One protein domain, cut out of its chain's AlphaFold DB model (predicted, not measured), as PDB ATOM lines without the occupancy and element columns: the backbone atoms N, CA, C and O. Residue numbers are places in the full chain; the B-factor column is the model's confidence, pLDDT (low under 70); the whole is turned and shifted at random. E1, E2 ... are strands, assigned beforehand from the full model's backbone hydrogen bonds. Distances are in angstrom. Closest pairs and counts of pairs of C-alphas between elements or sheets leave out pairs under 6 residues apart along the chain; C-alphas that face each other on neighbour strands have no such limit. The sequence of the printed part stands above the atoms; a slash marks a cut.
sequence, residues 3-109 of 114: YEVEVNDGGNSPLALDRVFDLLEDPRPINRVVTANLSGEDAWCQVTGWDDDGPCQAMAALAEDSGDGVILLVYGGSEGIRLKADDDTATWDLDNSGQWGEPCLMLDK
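AT A GLANCE: This is residues 3 to 109 of the 114 residues of an uncharacterized protein of Chloroflexi bacterium (UniProt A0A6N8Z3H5). Two strongly twisted sheets lie face to face as a sandwich, their strands crossed at 82 degrees: E3, E7, E8 and E11, with the hairpin of E1 and E2 at its margin, make one layer, and E4, E5, E6, E9 and E10 the other. The chain changes between the layers four times, and the long loop of residues 86 to 98 and the turn between E7 and E8 lie at opposite ends of the longest axis. The printed part has 107 residues, with eleven named strands, E1 to E11 in order, and no named helix; its class is all strand. One sheet runs E3, E7, E8, E11 and the other is branched at E5; their neighbour pairs are antiparallel. The whole is compact, with a radius of gyration of the C-alphas of 13.0 A and spans of 35 by 27 by 22 A.

IN THESE COORDINATES: E1, residues 3 to 7, begins with C-alpha 3 at (100.179, 131.084, 95.373). E2 is residues 17 to 23, 17.0 A long; E3 is residues 28 to 30 and E4 residues 32 to 36. E5, residues 42 to 51, measures 25.8 A and bends by 58 degrees at residue 45. E6 is residues 54 to 56. E7, residues 58 to 65, measures 19.3 A and bends by 68 degrees at residue 62. E8 is residues 69 to 75, 17.8 A long; E9 is residues 81 to 85 and E10 residues 99 to 102. E11, residues 105 to 108, ends with C-alpha 108 at (106.110, 136.483, 112.170).

HOW THE PARTS SIT: E1 and E2 form a hairpin, with N 5 and O 19 2.8 A apart; E2 and E7 meet only at a point, where C-alphas 23 and 63 face each other at 4.2 A. E7 pairs with edge strand E3, N 28 to O 60 at 2.9 A, and with E8 in a hairpin, N 61 to O 73 at 3.0 A. E8 pairs with edge strand E11, N 72 to O 107 at 2.9 A. In the other sheet E4, E5 and E6 are a meander, each strand the antiparallel neighbour of the one before: N 33 to O 45 is 3.0 A and N 49 to O 56 is 2.8 A. E4 and E6 lie on one side of E5, E9 on the other side, with N 48 and O 82 3.0 A apart. E9 and E10 form a hairpin, N 83 to O 100 at 2.8 A. Between the sheets, the closest C-alphas of E5 and E7 are those of Gly 49 and Ala 58, 4.3 A apart.

THE WHOLE: The C-alphas of Gly 67 and Ala 90 are the two farthest apart, at 37.7 A. The printed part has no cut. The link from E9 to E10 is long, with 13 residues. The mean pLDDT of the printed part is 94.9; residues 66 to 68 are under 70.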
ATOM      1  N   TYR A   3     100.696 132.357  94.896       95.00
ATOM      2  CA  TYR A   3     100.179 131.084  95.373       95.00
ATOM      3  C   TYR A   3      98.803 131.297  95.991       95.00
ATOM      4  O   TYR A   3      98.618 132.182  96.824       95.00
ATOM      5  N   GLU A   4      97.842 130.498  95.558       96.06
ATOM      6  CA  GLU A   4      96.467 130.531  96.042       96.06
ATOM      7  C   GLU A   4      96.308 129.490  97.148       96.06
ATOM      8  O   GLU A   4      96.599 128.311  96.953       96.06
ATOM      9  N   VAL A   5      95.896 129.949  98.327       95.94
ATOM     10  CA  VAL A   5      95.480 129.088  99.429       95.94
ATOM     11  C   VAL A   5      93.959 129.049  99.402       95.94
ATOM     12  O   VAL A   5      93.304 130.026  99.767       95.94
ATOM     13  N   GLU A   6      93.435 127.912  98.959       96.81
ATOM     14  CA  GLU A   6      92.013 127.586  98.949       96.81
ATOM     15  C   GLU A   6      91.768 126.465  99.965       96.81
ATOM     16  O   GLU A   6      92.326 125.373  99.853       96.81
ATOM     17  N   VAL A   7      90.964 126.757 100.983       97.19
ATOM     18  CA  VAL A   7      90.615 125.840 102.068       97.19
ATOM     19  C   VAL A   7      89.108 125.815 102.240       97.19
ATOM     20  O   VAL A   7      88.473 126.860 102.401       97.19
ATOM     21  N   ASN A   8      88.550 124.611 102.265       94.19
ATOM     22  CA  ASN A   8      87.158 124.355 102.599       94.19
ATOM     23  C   ASN A   8      86.976 124.314 104.122       94.19
ATOM     24  O   ASN A   8      87.856 123.853 104.853       94.19
ATOM     25  N   ASP A   9      85.836 124.803 104.611       89.25
ATOM     26  CA  ASP A   9      85.462 124.625 106.011       89.25
ATOM     27  C   ASP A   9      84.912 123.221 106.279       89.25
ATOM     28  O   ASP A   9      84.379 122.538 105.403       89.25
ATOM     29  N   GLY A  10      85.004 122.805 107.541       82.06
ATOM     30  CA  GLY A  10      84.559 121.486 107.972       82.06
ATOM     31  C   GLY A  10      85.644 120.421 107.822       82.06
ATOM     32  O   GLY A  10      86.692 120.646 107.228       82.06
ATOM     33  N   GLY A  11      85.411 119.266 108.452       85.38
ATOM     34  CA  GLY A  11      86.418 118.209 108.568       85.38
ATOM     35  C   GLY A  11      87.546 118.626 109.510       85.38
ATOM     36  O   GLY A  11      87.439 118.437 110.726       85.38
ATOM     37  N   ASN A  12      88.606 119.208 108.950       95.50
ATOM     38  CA  ASN A  12      89.750 119.724 109.693       95.50
ATOM     39  C   ASN A  12      89.660 121.222 110.040       95.50
ATOM     40  O   ASN A  12      89.744 121.572 111.221       95.50
ATOM     41  N   SER A  13      89.520 122.104 109.045       93.62
ATOM     42  CA  SER A  13      89.577 123.557 109.260       93.62
ATOM     43  C   SER A  13      88.257 124.107 109.820       93.62
ATOM     44  O   SER A  13      87.180 123.794 109.302       93.62
ATOM     45  N   PRO A  14      88.295 124.989 110.839       90.75
ATOM     46  CA  PRO A  14      87.094 125.637 111.359       90.75
ATOM     47  C   PRO A  14      86.526 126.706 110.411       90.75
ATOM     48  O   PRO A  14      85.395 127.147 110.612       90.75
ATOM     49  N   LEU A  15      87.310 127.166 109.428       93.31
ATOM     50  CA  LEU A  15      86.969 128.270 108.532       93.31
ATOM     51  C   LEU A  15      87.425 127.985 107.102       93.31
ATOM     52  O   LEU A  15      88.505 127.435 106.883       93.31
ATOM     53  N   ALA A  16      86.633 128.442 106.138       95.38
ATOM     54  CA  ALA A  16      87.027 128.463 104.743       95.38
ATOM     55  C   ALA A  16      87.946 129.665 104.498       95.38
ATOM     56  O   ALA A  16      87.776 130.731 105.105       95.38
ATOM     57  N   LEU A  17      88.908 129.505 103.596       95.81
ATOM     58  CA  LEU A  17      89.830 130.559 103.198       95.81
ATOM     59  C   LEU A  17      90.033 130.501 101.690       95.81
ATOM     60  O   LEU A  17      90.356 129.454 101.153       95.81
ATOM     61  N   ASP A  18      89.889 131.642 101.036       96.19
ATOM     62  CA  ASP A  18      90.277 131.841  99.644       96.19
ATOM     63  C   ASP A  18      91.124 133.115  99.614       96.19
ATOM     64  O   ASP A  18      90.630 134.227  99.862       96.19
ATOM     65  N   ARG A  19      92.440 132.937  99.472       94.69
ATOM     66  CA  ARG A  19      93.394 134.046  99.473       94.69
ATOM     67  C   ARG A  19      94.614 133.730  98.620       94.69
ATOM     68  O   ARG A  19      95.224 132.673  98.732       94.69
ATOM     69  N   VAL A  20      95.041 134.725  97.851       94.88
ATOM     70  CA  VAL A  20      96.303 134.691  97.107       94.88
ATOM     71  C   VAL A  20      97.401 135.388  97.907       94.88
ATOM     72  O   VAL A  20      97.220 136.515  98.369       94.88
ATOM     73  N   PHE A  21      98.552 134.732  98.016       94.69
ATOM     74  CA  PHE A  21      99.774 135.242  98.629       94.69
ATOM     75  C   PHE A  21     100.873 135.396  97.575       94.69
ATOM     76  O   PHE A  21     100.976 134.579  96.660       94.69
ATOM     77  N   ASP A  22     101.729 136.413  97.710       95.44
ATOM     78  CA  ASP A  22     102.948 136.504  96.898       95.44
ATOM     79  C   ASP A  22     104.129 135.895  97.657       95.44
ATOM     80  O   ASP A  22     104.689 136.504  98.570       95.44
ATOM     81  N   LEU A  23     104.493 134.664  97.300       96.81
ATOM     82  CA  LEU A  23     105.602 133.941  97.912       96.81
ATOM     83  C   LEU A  23     106.946 134.543  97.495       96.81
ATOM     84  O   LEU A  23     107.234 134.717  96.306       96.81
ATOM     85  N   LEU A  24     107.804 134.791  98.476       96.69
ATOM     86  CA  LEU A  24     109.132 135.375  98.303       96.69
ATOM     87  C   LEU A  24     110.233 134.326  98.119       96.69
ATOM     88  O   LEU A  24     111.362 134.667  97.766       96.69
ATOM     89  N   GLU A  25     109.909 133.058  98.346       96.62
ATOM     90  CA  GLU A  25     110.804 131.918  98.182       96.62
ATOM     91  C   GLU A  25     110.034 130.659  97.771       96.62
ATOM     92  O   GLU A  25     108.805 130.618  97.838       96.62
ATOM     93  N   ASP A  26     110.771 129.629  97.347       97.12
ATOM     94  CA  ASP A  26     110.186 128.316  97.097       97.12
ATOM     95  C   ASP A  26     109.719 127.682  98.421       97.12
ATOM     96  O   ASP A  26     110.511 127.617  99.373       97.12
ATOM     97  N   PRO A  27     108.477 127.166  98.481       97.56
ATOM     98  CA  PRO A  27     107.964 126.480  99.655       97.56
ATOM     99  C   PRO A  27     108.813 125.289 100.073       97.56
ATOM    100  O   PRO A  27     109.305 124.515  99.247       97.56
ATOM    101  N   ARG A  28     108.926 125.099 101.386       97.88
ATOM    102  CA  ARG A  28     109.643 123.977 101.988       97.88
ATOM    103  C   ARG A  28     108.693 123.121 102.816       97.88
ATOM    104  O   ARG A  28     107.841 123.684 103.499       97.88
ATOM    105  N   PRO A  29     108.836 121.787 102.778       98.38
ATOM    106  CA  PRO A  29     108.080 120.919 103.665       98.38
ATOM    107  C   PRO A  29     108.465 121.208 105.116       98.38
ATOM    108  O   PRO A  29     109.650 121.374 105.415       98.38
ATOM    109  N   ILE A  30     107.469 121.257 105.994       98.44
ATOM    110  CA  ILE A  30     107.663 121.411 107.434       98.44
ATOM    111  C   ILE A  30     106.835 120.386 108.196       98.44
ATOM    112  O   ILE A  30     105.769 119.974 107.737       98.44
ATOM    113  N   ASN A  31     107.309 120.022 109.383       97.88
ATOM    114  CA  ASN A  31     106.605 119.102 110.273       97.88
ATOM    115  C   ASN A  31     106.401 119.702 111.670       97.88
ATOM    116  O   ASN A  31     105.638 119.151 112.467       97.88
ATOM    117  N   ARG A  32     107.097 120.798 112.001       97.94
ATOM    118  CA  ARG A  32     106.965 121.504 113.279       97.94
ATOM    119  C   ARG A  32     107.063 123.010 113.093       97.94
ATOM    120  O   ARG A  32     107.851 123.492 112.282       97.94
ATOM    121  N   VAL A  33     106.325 123.755 113.904       98.44
ATOM    122  CA  VAL A  33     106.347 125.223 113.923       98.44
ATOM    123  C   VAL A  33     106.093 125.735 115.337       98.44
ATOM    124  O   VAL A  33     105.379 125.098 116.112       98.44
ATOM    125  N   VAL A  34     106.696 126.867 115.697       98.31
ATOM    126  CA  VAL A  34     106.329 127.592 116.919       98.31
ATOM    127  C   VAL A  34     105.083 128.425 116.639       98.31
ATOM    128  O   VAL A  34     105.107 129.311 115.793       98.31
ATOM    129  N   THR A  35     103.990 128.133 117.335       97.62
ATOM    130  CA  THR A  35     102.728 128.870 117.208       97.62
ATOM    131  C   THR A  35     101.908 128.749 118.491       97.62
ATOM    132  O   THR A  35     102.294 128.017 119.408       97.62
ATOM    133  N   ALA A  36     100.787 129.461 118.562       95.81
ATOM    134  CA  ALA A  36      99.875 129.394 119.688       95.81
ATOM    135  C   ALA A  36      99.295 127.976 119.823       95.81
ATOM    136  O   ALA A  36      98.681 127.441 118.899       95.81
ATOM    137  N   ASN A  37      99.483 127.371 120.993       94.31
ATOM    138  CA  ASN A  37      98.829 126.118 121.358       94.31
ATOM    139  C   ASN A  37      97.356 126.353 121.765       94.31
ATOM    140  O   ASN A  37      96.872 127.484 121.798       94.31
ATOM    141  N   LEU A  38      96.644 125.291 122.162       92.00
ATOM    142  CA  LEU A  38      95.252 125.373 122.645       92.00
ATOM    143  C   LEU A  38      95.047 126.291 123.871       92.00
ATOM    144  O   LEU A  38      93.922 126.710 124.137       92.00
ATOM    145  N   SER A  39      96.108 126.607 124.617       93.06
ATOM    146  CA  SER A  39      96.086 127.561 125.736       93.06
ATOM    147  C   SER A  39      96.389 129.004 125.304       93.06
ATOM    148  O   SER A  39      96.325 129.908 126.136       93.06
ATOM    149  N   GLY A  40      96.713 129.233 124.028       93.06
ATOM    150  CA  GLY A  40      97.108 130.530 123.478       93.06
ATOM    151  C   GLY A  40      98.570 130.909 123.734       93.06
ATOM    152  O   GLY A  40      98.926 132.073 123.573       93.06
ATOM    153  N   GLU A  41      99.407 129.964 124.164       95.38
ATOM    154  CA  GLU A  41     100.831 130.194 124.428       95.38
ATOM    155  C   GLU A  41     101.679 129.739 123.239       95.38
ATOM    156  O   GLU A  41     101.447 128.659 122.690       95.38
ATOM    157  N   ASP A  42     102.695 130.526 122.880       96.06
ATOM    158  CA  ASP A  42     103.646 130.148 121.836       96.06
ATOM    159  C   ASP A  42     104.465 128.932 122.277       96.06
ATOM    160  O   ASP A  42     105.270 128.988 123.212       96.06
ATOM    161  N   ALA A  43     104.276 127.821 121.574       97.25
ATOM    162  CA  ALA A  43     104.960 126.567 121.828       97.25
ATOM    163  C   ALA A  43     105.290 125.861 120.515       97.25
ATOM    164  O   ALA A  43     104.689 126.110 119.469       97.25
ATOM    165  N   TRP A  44     106.248 124.936 120.573       97.94
ATOM    166  CA  TRP A  44     106.437 123.999 119.474       97.94
ATOM    167  C   TRP A  44     105.179 123.148 119.306       97.94
ATOM    168  O   TRP A  44     104.700 122.531 120.258       97.94
ATOM    169  N   CYS A  45     104.679 123.111 118.077       98.19
ATOM    170  CA  CYS A  45     103.581 122.261 117.654       98.19
ATOM    171  C   CYS A  45     104.049 121.415 116.471       98.19
ATOM    172  O   CYS A  45     104.771 121.901 115.595       98.19
ATOM    173  N   GLN A  46     103.634 120.153 116.438       98.50
ATOM    174  CA  GLN A  46     103.682 119.367 115.210       98.50
ATOM    175  C   GLN A  46     102.609 119.897 114.257       98.50
ATOM    176  O   GLN A  46     101.536 120.305 114.704       98.50
ATOM    177  N   VAL A  47     102.888 119.870 112.958       98.44
ATOM    178  CA  VAL A  47     101.974 120.337 111.914       98.44
ATOM    179  C   VAL A  47     101.984 119.384 110.723       98.44
ATOM    180  O   VAL A  47     103.025 118.846 110.346       98.44
ATOM    181  N   THR A  48     100.811 119.175 110.140       98.50
ATOM    182  CA  THR A  48     100.596 118.443 108.888       98.50
ATOM    183  C   THR A  48      99.561 119.195 108.055       98.50
ATOM    184  O   THR A  48      98.755 119.940 108.608       98.50
ATOM    185  N   GLY A  49      99.571 119.031 106.736       98.06
ATOM    186  CA  GLY A  49      98.442 119.445 105.908       98.06
ATOM    187  C   GLY A  49      97.285 118.457 106.051       98.06
ATOM    188  O   GLY A  49      97.491 117.327 106.510       98.06
ATOM    189  N   TRP A  50      96.086 118.871 105.659       97.94
ATOM    190  CA  TRP A  50      94.922 117.998 105.579       97.94
ATOM    191  C   TRP A  50      94.197 118.179 104.250       97.94
ATOM    192  O   TRP A  50      93.858 119.300 103.882       97.94
ATOM    193  N   ASP A  51      93.968 117.071 103.560       95.38
ATOM    194  CA  ASP A  51      93.113 116.967 102.378       95.38
ATOM    195  C   ASP A  51      91.914 116.060 102.700       95.38
ATOM    196  O   ASP A  51      91.888 115.385 103.733       95.38
ATOM    197  N   ASP A  52      90.969 115.958 101.768       91.12
ATOM    198  CA  ASP A  52      89.805 115.066 101.854       91.12
ATOM    199  C   ASP A  52      90.196 113.587 102.111       91.12
ATOM    200  O   ASP A  52      89.455 112.826 102.738       91.12
ATOM    201  N   ASP A  53      91.381 113.168 101.640       91.50
ATOM    202  CA  ASP A  53      91.932 111.814 101.817       91.50
ATOM    203  C   ASP A  53      92.717 111.635 103.142       91.50
ATOM    204  O   ASP A  53      93.194 110.533 103.442       91.50
ATOM    205  N   GLY A  54      92.851 112.694 103.951       94.06
ATOM    206  CA  GLY A  54      93.526 112.698 105.251       94.06
ATOM    207  C   GLY A  54      94.824 113.524 105.300       94.06
ATOM    208  O   GLY A  54      94.986 114.486 104.548       94.06
ATOM    209  N   PRO A  55      95.768 113.185 106.206       97.19
ATOM    210  CA  PRO A  55      96.995 113.956 106.393       97.19
ATOM    211  C   PRO A  55      97.870 114.019 105.133       97.19
ATOM    212  O   PRO A  55      98.222 112.987 104.556       97.19
ATOM    213  N   CYS A  56      98.314 115.222 104.779       97.12
ATOM    214  CA  CYS A  56      99.255 115.497 103.695       97.12
ATOM    215  C   CYS A  56     100.426 116.381 104.173       97.12
ATOM    216  O   CYS A  56     100.512 116.760 105.343       97.12
ATOM    217  N   GLN A  57     101.386 116.686 103.295       97.88
ATOM    218  CA  GLN A  57     102.565 117.479 103.663       97.88
ATOM    219  C   GLN A  57     102.187 118.948 103.914       97.88
ATOM    220  O   GLN A  57     101.666 119.611 103.022       97.88
ATOM    221  N   ALA A  58     102.518 119.478 105.097       98.44
ATOM    222  CA  ALA A  58     102.478 120.921 105.339       98.44
ATOM    223  C   ALA A  58     103.689 121.606 104.697       98.44
ATOM    224  O   ALA A  58     104.801 121.062 104.694       98.44
ATOM    225  N   MET A  59     103.473 122.816 104.196       98.50
ATOM    226  CA  MET A  59     104.468 123.630 103.513       98.50
ATOM    227  C   MET A  59     104.601 124.985 104.202       98.50
ATOM    228  O   MET A  59     103.630 125.525 104.729       98.50
ATOM    229  N   ALA A  60     105.806 125.548 104.166       98.31
ATOM    230  CA  ALA A  60     106.069 126.899 104.629       98.31
ATOM    231  C   ALA A  60     106.862 127.705 103.604       98.31
ATOM    232  O   ALA A  60     107.773 127.179 102.959       98.31
ATOM    233  N   ALA A  61     106.531 128.984 103.481       97.94
ATOM    234  CA  ALA A  61     107.259 129.945 102.666       97.94
ATOM    235  C   ALA A  61     107.112 131.345 103.259       97.94
ATOM    236  O   ALA A  61     106.067 131.688 103.815       97.94
ATOM    237  N   LEU A  62     108.131 132.186 103.098       97.62
ATOM    238  CA  LEU A  62     107.933 133.619 103.285       97.62
ATOM    239  C   LEU A  62     107.001 134.173 102.201       97.62
ATOM    240  O   LEU A  62     107.164 133.856 101.023       97.62
ATOM    241  N   ALA A  63     106.064 135.028 102.595       96.62
ATOM    242  CA  ALA A  63     105.109 135.665 101.695       96.62
ATOM    243  C   ALA A  63     104.893 137.136 102.062       96.62
ATOM    244  O   ALA A  63     105.049 137.516 103.224       96.62
ATOM    245  N   GLU A  64     104.525 137.967 101.088       93.88
ATOM    246  CA  GLU A  64     103.966 139.291 101.375       93.88
ATOM    247  C   GLU A  64     102.474 139.172 101.688       93.88
ATOM    248  O   GLU A  64     101.705 138.619 100.896       93.88
ATOM    249  N   ASP A  65     102.062 139.730 102.829       82.25
ATOM    250  CA  ASP A  65     100.659 140.031 103.103       82.25
ATOM    251  C   ASP A  65     100.419 141.532 102.914       82.25
ATOM    252  O   ASP A  65     101.224 142.377 103.316       82.25
ATOM    253  N   SER A  66      99.290 141.863 102.292       66.19
ATOM    254  CA  SER A  66      98.931 143.173 101.727       66.19
ATOM    255  C   SER A  66      98.846 144.351 102.723       66.19
ATOM    256  O   SER A  66      98.485 145.462 102.329       66.19
ATOM    257  N   GLY A  67      99.218 144.146 103.990       66.00
ATOM    258  CA  GLY A  67      99.262 145.171 105.036       66.00
ATOM    259  C   GLY A  67     100.391 145.022 106.067       66.00
ATOM    260  O   GLY A  67     100.883 146.045 106.542       66.00
ATOM    261  N   ASP A  68     100.841 143.798 106.370       63.59
ATOM    262  CA  ASP A  68     101.772 143.516 107.483       63.59
ATOM    263  C   ASP A  68     103.231 143.275 107.049       63.59
ATOM    264  O   ASP A  68     104.130 143.098 107.875       63.59
ATOM    265  N   GLY A  69     103.502 143.338 105.744       87.12
ATOM    266  CA  GLY A  69     104.827 143.096 105.188       87.12
ATOM    267  C   GLY A  69     105.098 141.606 104.994       87.12
ATOM    268  O   GLY A  69     104.237 140.869 104.523       87.12
ATOM    269  N   VAL A  70     106.326 141.174 105.296       94.81
ATOM    270  CA  VAL A  70     106.752 139.784 105.080       94.81
ATOM    271  C   VAL A  70     106.363 138.920 106.271       94.81
ATOM    272  O   VAL A  70     106.861 139.147 107.376       94.81
ATOM    273  N   ILE A  71     105.552 137.899 106.013       96.31
ATOM    274  CA  ILE A  71     105.117 136.884 106.974       96.31
ATOM    275  C   ILE A  71     105.733 135.523 106.648       96.31
ATOM    276  O   ILE A  71     106.180 135.283 105.525       96.31
ATOM    277  N   LEU A  72     105.725 134.619 107.624       97.44
ATOM    278  CA  LEU A  72     105.854 133.188 107.374       97.44
ATOM    279  C   LEU A  72     104.452 132.615 107.149       97.44
ATOM    280  O   LEU A  72     103.645 132.577 108.078       97.44
ATOM    281  N   LEU A  73     104.177 132.167 105.927       97.69
ATOM    282  CA  LEU A  73     102.957 131.446 105.591       97.69
ATOM    283  C   LEU A  73     103.185 129.950 105.811       97.69
ATOM    284  O   LEU A  73     104.113 129.384 105.235       97.69
ATOM    285  N   VAL A  74     102.319 129.313 106.596       98.38
ATOM    286  CA  VAL A  74     102.228 127.852 106.715       98.38
ATOM    287  C   VAL A  74     100.881 127.404 106.182       98.38
ATOM    288  O   VAL A  74      99.845 127.854 106.668       98.38
ATOM    289  N   TYR A  75     100.890 126.506 105.208       98.19
ATOM    290  CA  TYR A  75      99.687 126.015 104.546       98.19
ATOM    291  C   TYR A  75      99.787 124.512 104.278       98.19
ATOM    292  O   TYR A  75     100.851 123.904 104.420       98.19
ATOM    293  N   GLY A  76      98.656 123.907 103.932       96.88
ATOM    294  CA  GLY A  76      98.529 122.468 103.747       96.88
ATOM    295  C   GLY A  76      97.652 122.130 102.554       96.88
ATOM    296  O   GLY A  76      97.855 122.673 101.468       96.88
ATOM    297  N   GLY A  77      96.720 121.210 102.779       95.94
ATOM    298  CA  GLY A  77      95.800 120.701 101.771       95.94
ATOM    299  C   GLY A  77      94.498 121.499 101.671       95.94
ATOM    300  O   GLY A  77      94.375 122.589 102.234       95.94
ATOM    301  N   SER A  78      93.517 120.923 100.975       96.00
ATOM    302  CA  SER A  78      92.178 121.481 100.728       96.00
ATOM    303  C   SER A  78      91.351 121.713 101.993       96.00
ATOM    304  O   SER A  78      90.394 122.484 101.955       96.00
ATOM    305  N   GLU A  79      91.703 121.078 103.110       97.12
ATOM    306  CA  GLU A  79      91.089 121.284 104.427       97.12
ATOM    307  C   GLU A  79      92.054 121.983 105.409       97.12
ATOM    308  O   GLU A  79      91.880 121.932 106.632       97.12
ATOM    309  N   GLY A  80      93.096 122.641 104.892       97.69
ATOM    310  CA  GLY A  80      94.045 123.446 105.656       97.69
ATOM    311  C   GLY A  80      95.172 122.631 106.290       97.69
ATOM    312  O   GLY A  80      95.755 121.728 105.681       97.69
ATOM    313  N   ILE A  81      95.528 122.989 107.522       98.31
ATOM    314  CA  ILE A  81      96.559 122.321 108.322       98.31
ATOM    315  C   ILE A  81      95.978 121.797 109.629       98.31
ATOM    316  O   ILE A  81      95.013 122.345 110.161       98.31
ATOM    317  N   ARG A  82      96.590 120.750 110.176       98.00
ATOM    318  CA  ARG A  82      96.278 120.212 111.497       98.00
ATOM    319  C   ARG A  82      97.501 120.264 112.394       98.00
ATOM    320  O   ARG A  82      98.619 119.975 111.963       98.00
ATOM    321  N   LEU A  83      97.273 120.643 113.641       98.25
ATOM    322  CA  LEU A  83      98.283 120.899 114.653       98.25
ATOM    323  C   LEU A  83      98.045 120.022 115.877       98.25
ATOM    324  O   LEU A  83      96.912 119.653 116.191       98.25
ATOM    325  N   LYS A  84      99.131 119.697 116.574       97.94
ATOM    326  CA  LYS A  84      99.104 119.066 117.897       97.94
ATOM    327  C   LYS A  84     100.353 119.438 118.687       97.94
ATOM    328  O   LYS A  84     101.334 119.914 118.112       97.94
ATOM    329  N   ALA A  85     100.329 119.211 119.997       97.25
ATOM    330  CA  ALA A  85     101.484 119.469 120.853       97.25
ATOM    331  C   ALA A  85     102.727 118.685 120.389       97.25
ATOM    332  O   ALA A  85     102.621 117.582 119.849       97.25
ATOM    333  N   ASP A  86     103.919 119.249 120.596       96.25
ATOM    334  CA  ASP A  86     105.172 118.633 120.142       96.25
ATOM    335  C   ASP A  86     105.426 117.238 120.726       96.25
ATOM    336  O   ASP A  86     105.986 116.375 120.055       96.25
ATOM    337  N   ASP A  87     104.987 117.004 121.961       94.56
ATOM    338  CA  ASP A  87     105.115 115.739 122.681       94.56
ATOM    339  C   ASP A  87     103.957 114.758 122.418       94.56
ATOM    340  O   ASP A  87     104.000 113.617 122.890       94.56
ATOM    341  N   ASP A  88     102.949 115.153 121.629       95.25
ATOM    342  CA  ASP A  88     101.831 114.284 121.275       95.25
ATOM    343  C   ASP A  88     102.253 113.223 120.241       95.25
ATOM    344  O   ASP A  88     102.567 113.500 119.075       95.25
ATOM    345  N   THR A  89     102.213 111.963 120.670       95.12
ATOM    346  CA  THR A  89     102.556 110.785 119.860       95.12
ATOM    347  C   THR A  89     101.341 110.098 119.236       95.12
ATOM    348  O   THR A  89     101.514 109.138 118.483       95.12
ATOM    349  N   ALA A  90     100.122 110.576 119.506       96.50
ATOM    350  CA  ALA A  90      98.910 110.066 118.885       96.50
ATOM    351  C   ALA A  90      98.954 110.260 117.364       96.50
ATOM    352  O   ALA A  90      99.542 111.214 116.840       96.50
ATOM    353  N   THR A  91      98.313 109.345 116.642       96.56
ATOM    354  CA  THR A  91      98.096 109.510 115.208       96.56
ATOM    355  C   THR A  91      97.229 110.734 114.946       96.56
ATOM    356  O   THR A  91      96.412 111.129 115.779       96.56
ATOM    357  N   TRP A  92      97.423 111.336 113.782       97.12
ATOM    358  CA  TRP A  92      96.567 112.397 113.280       97.12
ATOM    359  C   TRP A  92      95.116 111.921 113.177       97.12
ATOM    360  O   TRP A  92      94.856 110.890 112.557       97.12
ATOM    361  N   ASP A  93      94.200 112.643 113.816       96.31
ATOM    362  CA  ASP A  93      92.797 112.248 113.944       96.31
ATOM    363  C   ASP A  93      91.901 113.484 114.124       96.31
ATOM    364  O   ASP A  93      92.170 114.334 114.983       96.31
ATOM    365  N   LEU A  94      90.835 113.570 113.321       95.31
ATOM    366  CA  LEU A  94      89.839 114.642 113.368       95.31
ATOM    367  C   LEU A  94      89.052 114.654 114.684       95.31
ATOM    368  O   LEU A  94      88.725 115.731 115.183       95.31
ATOM    369  N   ASP A  95      88.838 113.483 115.284       95.31
ATOM    370  CA  ASP A  95      88.059 113.322 116.515       95.31
ATOM    371  C   ASP A  95      88.891 113.563 117.791       95.31
ATOM    372  O   ASP A  95      88.353 113.619 118.902       95.31
ATOM    373  N   ASN A  96      90.212 113.729 117.664       95.94
ATOM    374  CA  ASN A  96      91.088 113.987 118.800       95.94
ATOM    375  C   ASN A  96      91.064 115.470 119.196       95.94
ATOM    376  O   ASN A  96      91.658 116.313 118.530       95.94
ATOM    377  N   SER A  97      90.456 115.775 120.348       93.62
ATOM    378  CA  SER A  97      90.341 117.139 120.888       93.62
ATOM    379  C   SER A  97      91.662 117.778 121.338       93.62
ATOM    380  O   SER A  97      91.673 118.950 121.702       93.62
ATOM    381  N   GLY A  98      92.757 117.014 121.396       94.69
ATOM    382  CA  GLY A  98      94.111 117.536 121.612       94.69
ATOM    383  C   GLY A  98      94.769 118.063 120.333       94.69
ATOM    384  O   GLY A  98      95.855 118.638 120.395       94.69
ATOM    385  N   GLN A  99      94.115 117.866 119.189       96.94
ATOM    386  CA  GLN A  99      94.540 118.330 117.878       96.94
ATOM    387  C   GLN A  99      93.537 119.366 117.375       96.94
ATOM    388  O   GLN A  99      92.348 119.296 117.685       96.94
ATOM    389  N   TRP A 100      94.007 120.333 116.600       97.06
ATOM    390  CA  TRP A 100      93.158 121.394 116.068       97.06
ATOM    391  C   TRP A 100      93.544 121.727 114.637       97.06
ATOM    392  O   TRP A 100      94.683 121.504 114.225       97.06
ATOM    393  N   GLY A 101      92.572 122.214 113.874       97.00
ATOM    394  CA  GLY A 101      92.770 122.634 112.497       97.00
ATOM    395  C   GLY A 101      92.814 124.149 112.374       97.00
ATOM    396  O   GLY A 101      92.171 124.858 113.142       97.00
ATOM    397  N   GLU A 102      93.549 124.622 111.378       97.50
ATOM    398  CA  GLU A 102      93.583 126.018 110.946       97.50
ATOM    399  C   GLU A 102      93.610 126.044 109.413       97.50
ATOM    400  O   GLU A 102      94.196 125.141 108.809       97.50
ATOM    401  N   PRO A 103      93.034 127.057 108.745       97.38
ATOM    402  CA  PRO A 103      93.114 127.140 107.289       97.38
ATOM    403  C   PRO A 103      94.564 127.336 106.816       97.38
ATOM    404  O   PRO A 103      95.047 126.660 105.912       97.38
ATOM    405  N   CYS A 104      95.288 128.233 107.475       97.38
ATOM    406  CA  CYS A 104      96.723 128.448 107.326       97.38
ATOM    407  C   CYS A 104      97.225 129.223 108.550       97.38
ATOM    408  O   CYS A 104      96.428 129.870 109.231       97.38
ATOM    409  N   LEU A 105      98.536 129.250 108.789       97.00
ATOM    410  CA  LEU A 105      99.129 130.190 109.746       97.00
ATOM    411  C   LEU A 105      99.824 131.322 109.002       97.00
ATOM    412  O   LEU A 105     100.588 131.093 108.067       97.00
ATOM    413  N   MET A 106      99.587 132.540 109.475       95.94
ATOM    414  CA  MET A 106     100.310 133.743 109.078       95.94
ATOM    415  C   MET A 106     101.088 134.211 110.306       95.94
ATOM    416  O   MET A 106     100.515 134.774 111.235       95.94
ATOM    417  N   LEU A 107     102.377 133.881 110.353       96.31
ATOM    418  CA  LEU A 107     103.227 134.072 111.528       96.31
ATOM    419  C   LEU A 107     104.291 135.138 111.260       96.31
ATOM    420  O   LEU A 107     104.564 135.499 110.112       96.31
ATOM    421  N   ASP A 108     104.944 135.612 112.322       95.56
ATOM    422  CA  ASP A 108     106.110 136.483 112.170       95.56
ATOM    423  C   ASP A 108     107.186 135.752 111.349       95.56
ATOM    424  O   ASP A 108     107.461 134.572 111.580       95.56
ATOM    425  N   LYS A 109     107.823 136.433 110.396       95.38
ATOM    426  CA  LYS A 109     108.876 135.844 109.550       95.38
ATOM    427  C   LYS A 109     110.061 135.242 110.323       95.38
ATOM    428  O   LYS A 109     110.811 134.455 109.755       95.38
TER     429      LYS A 109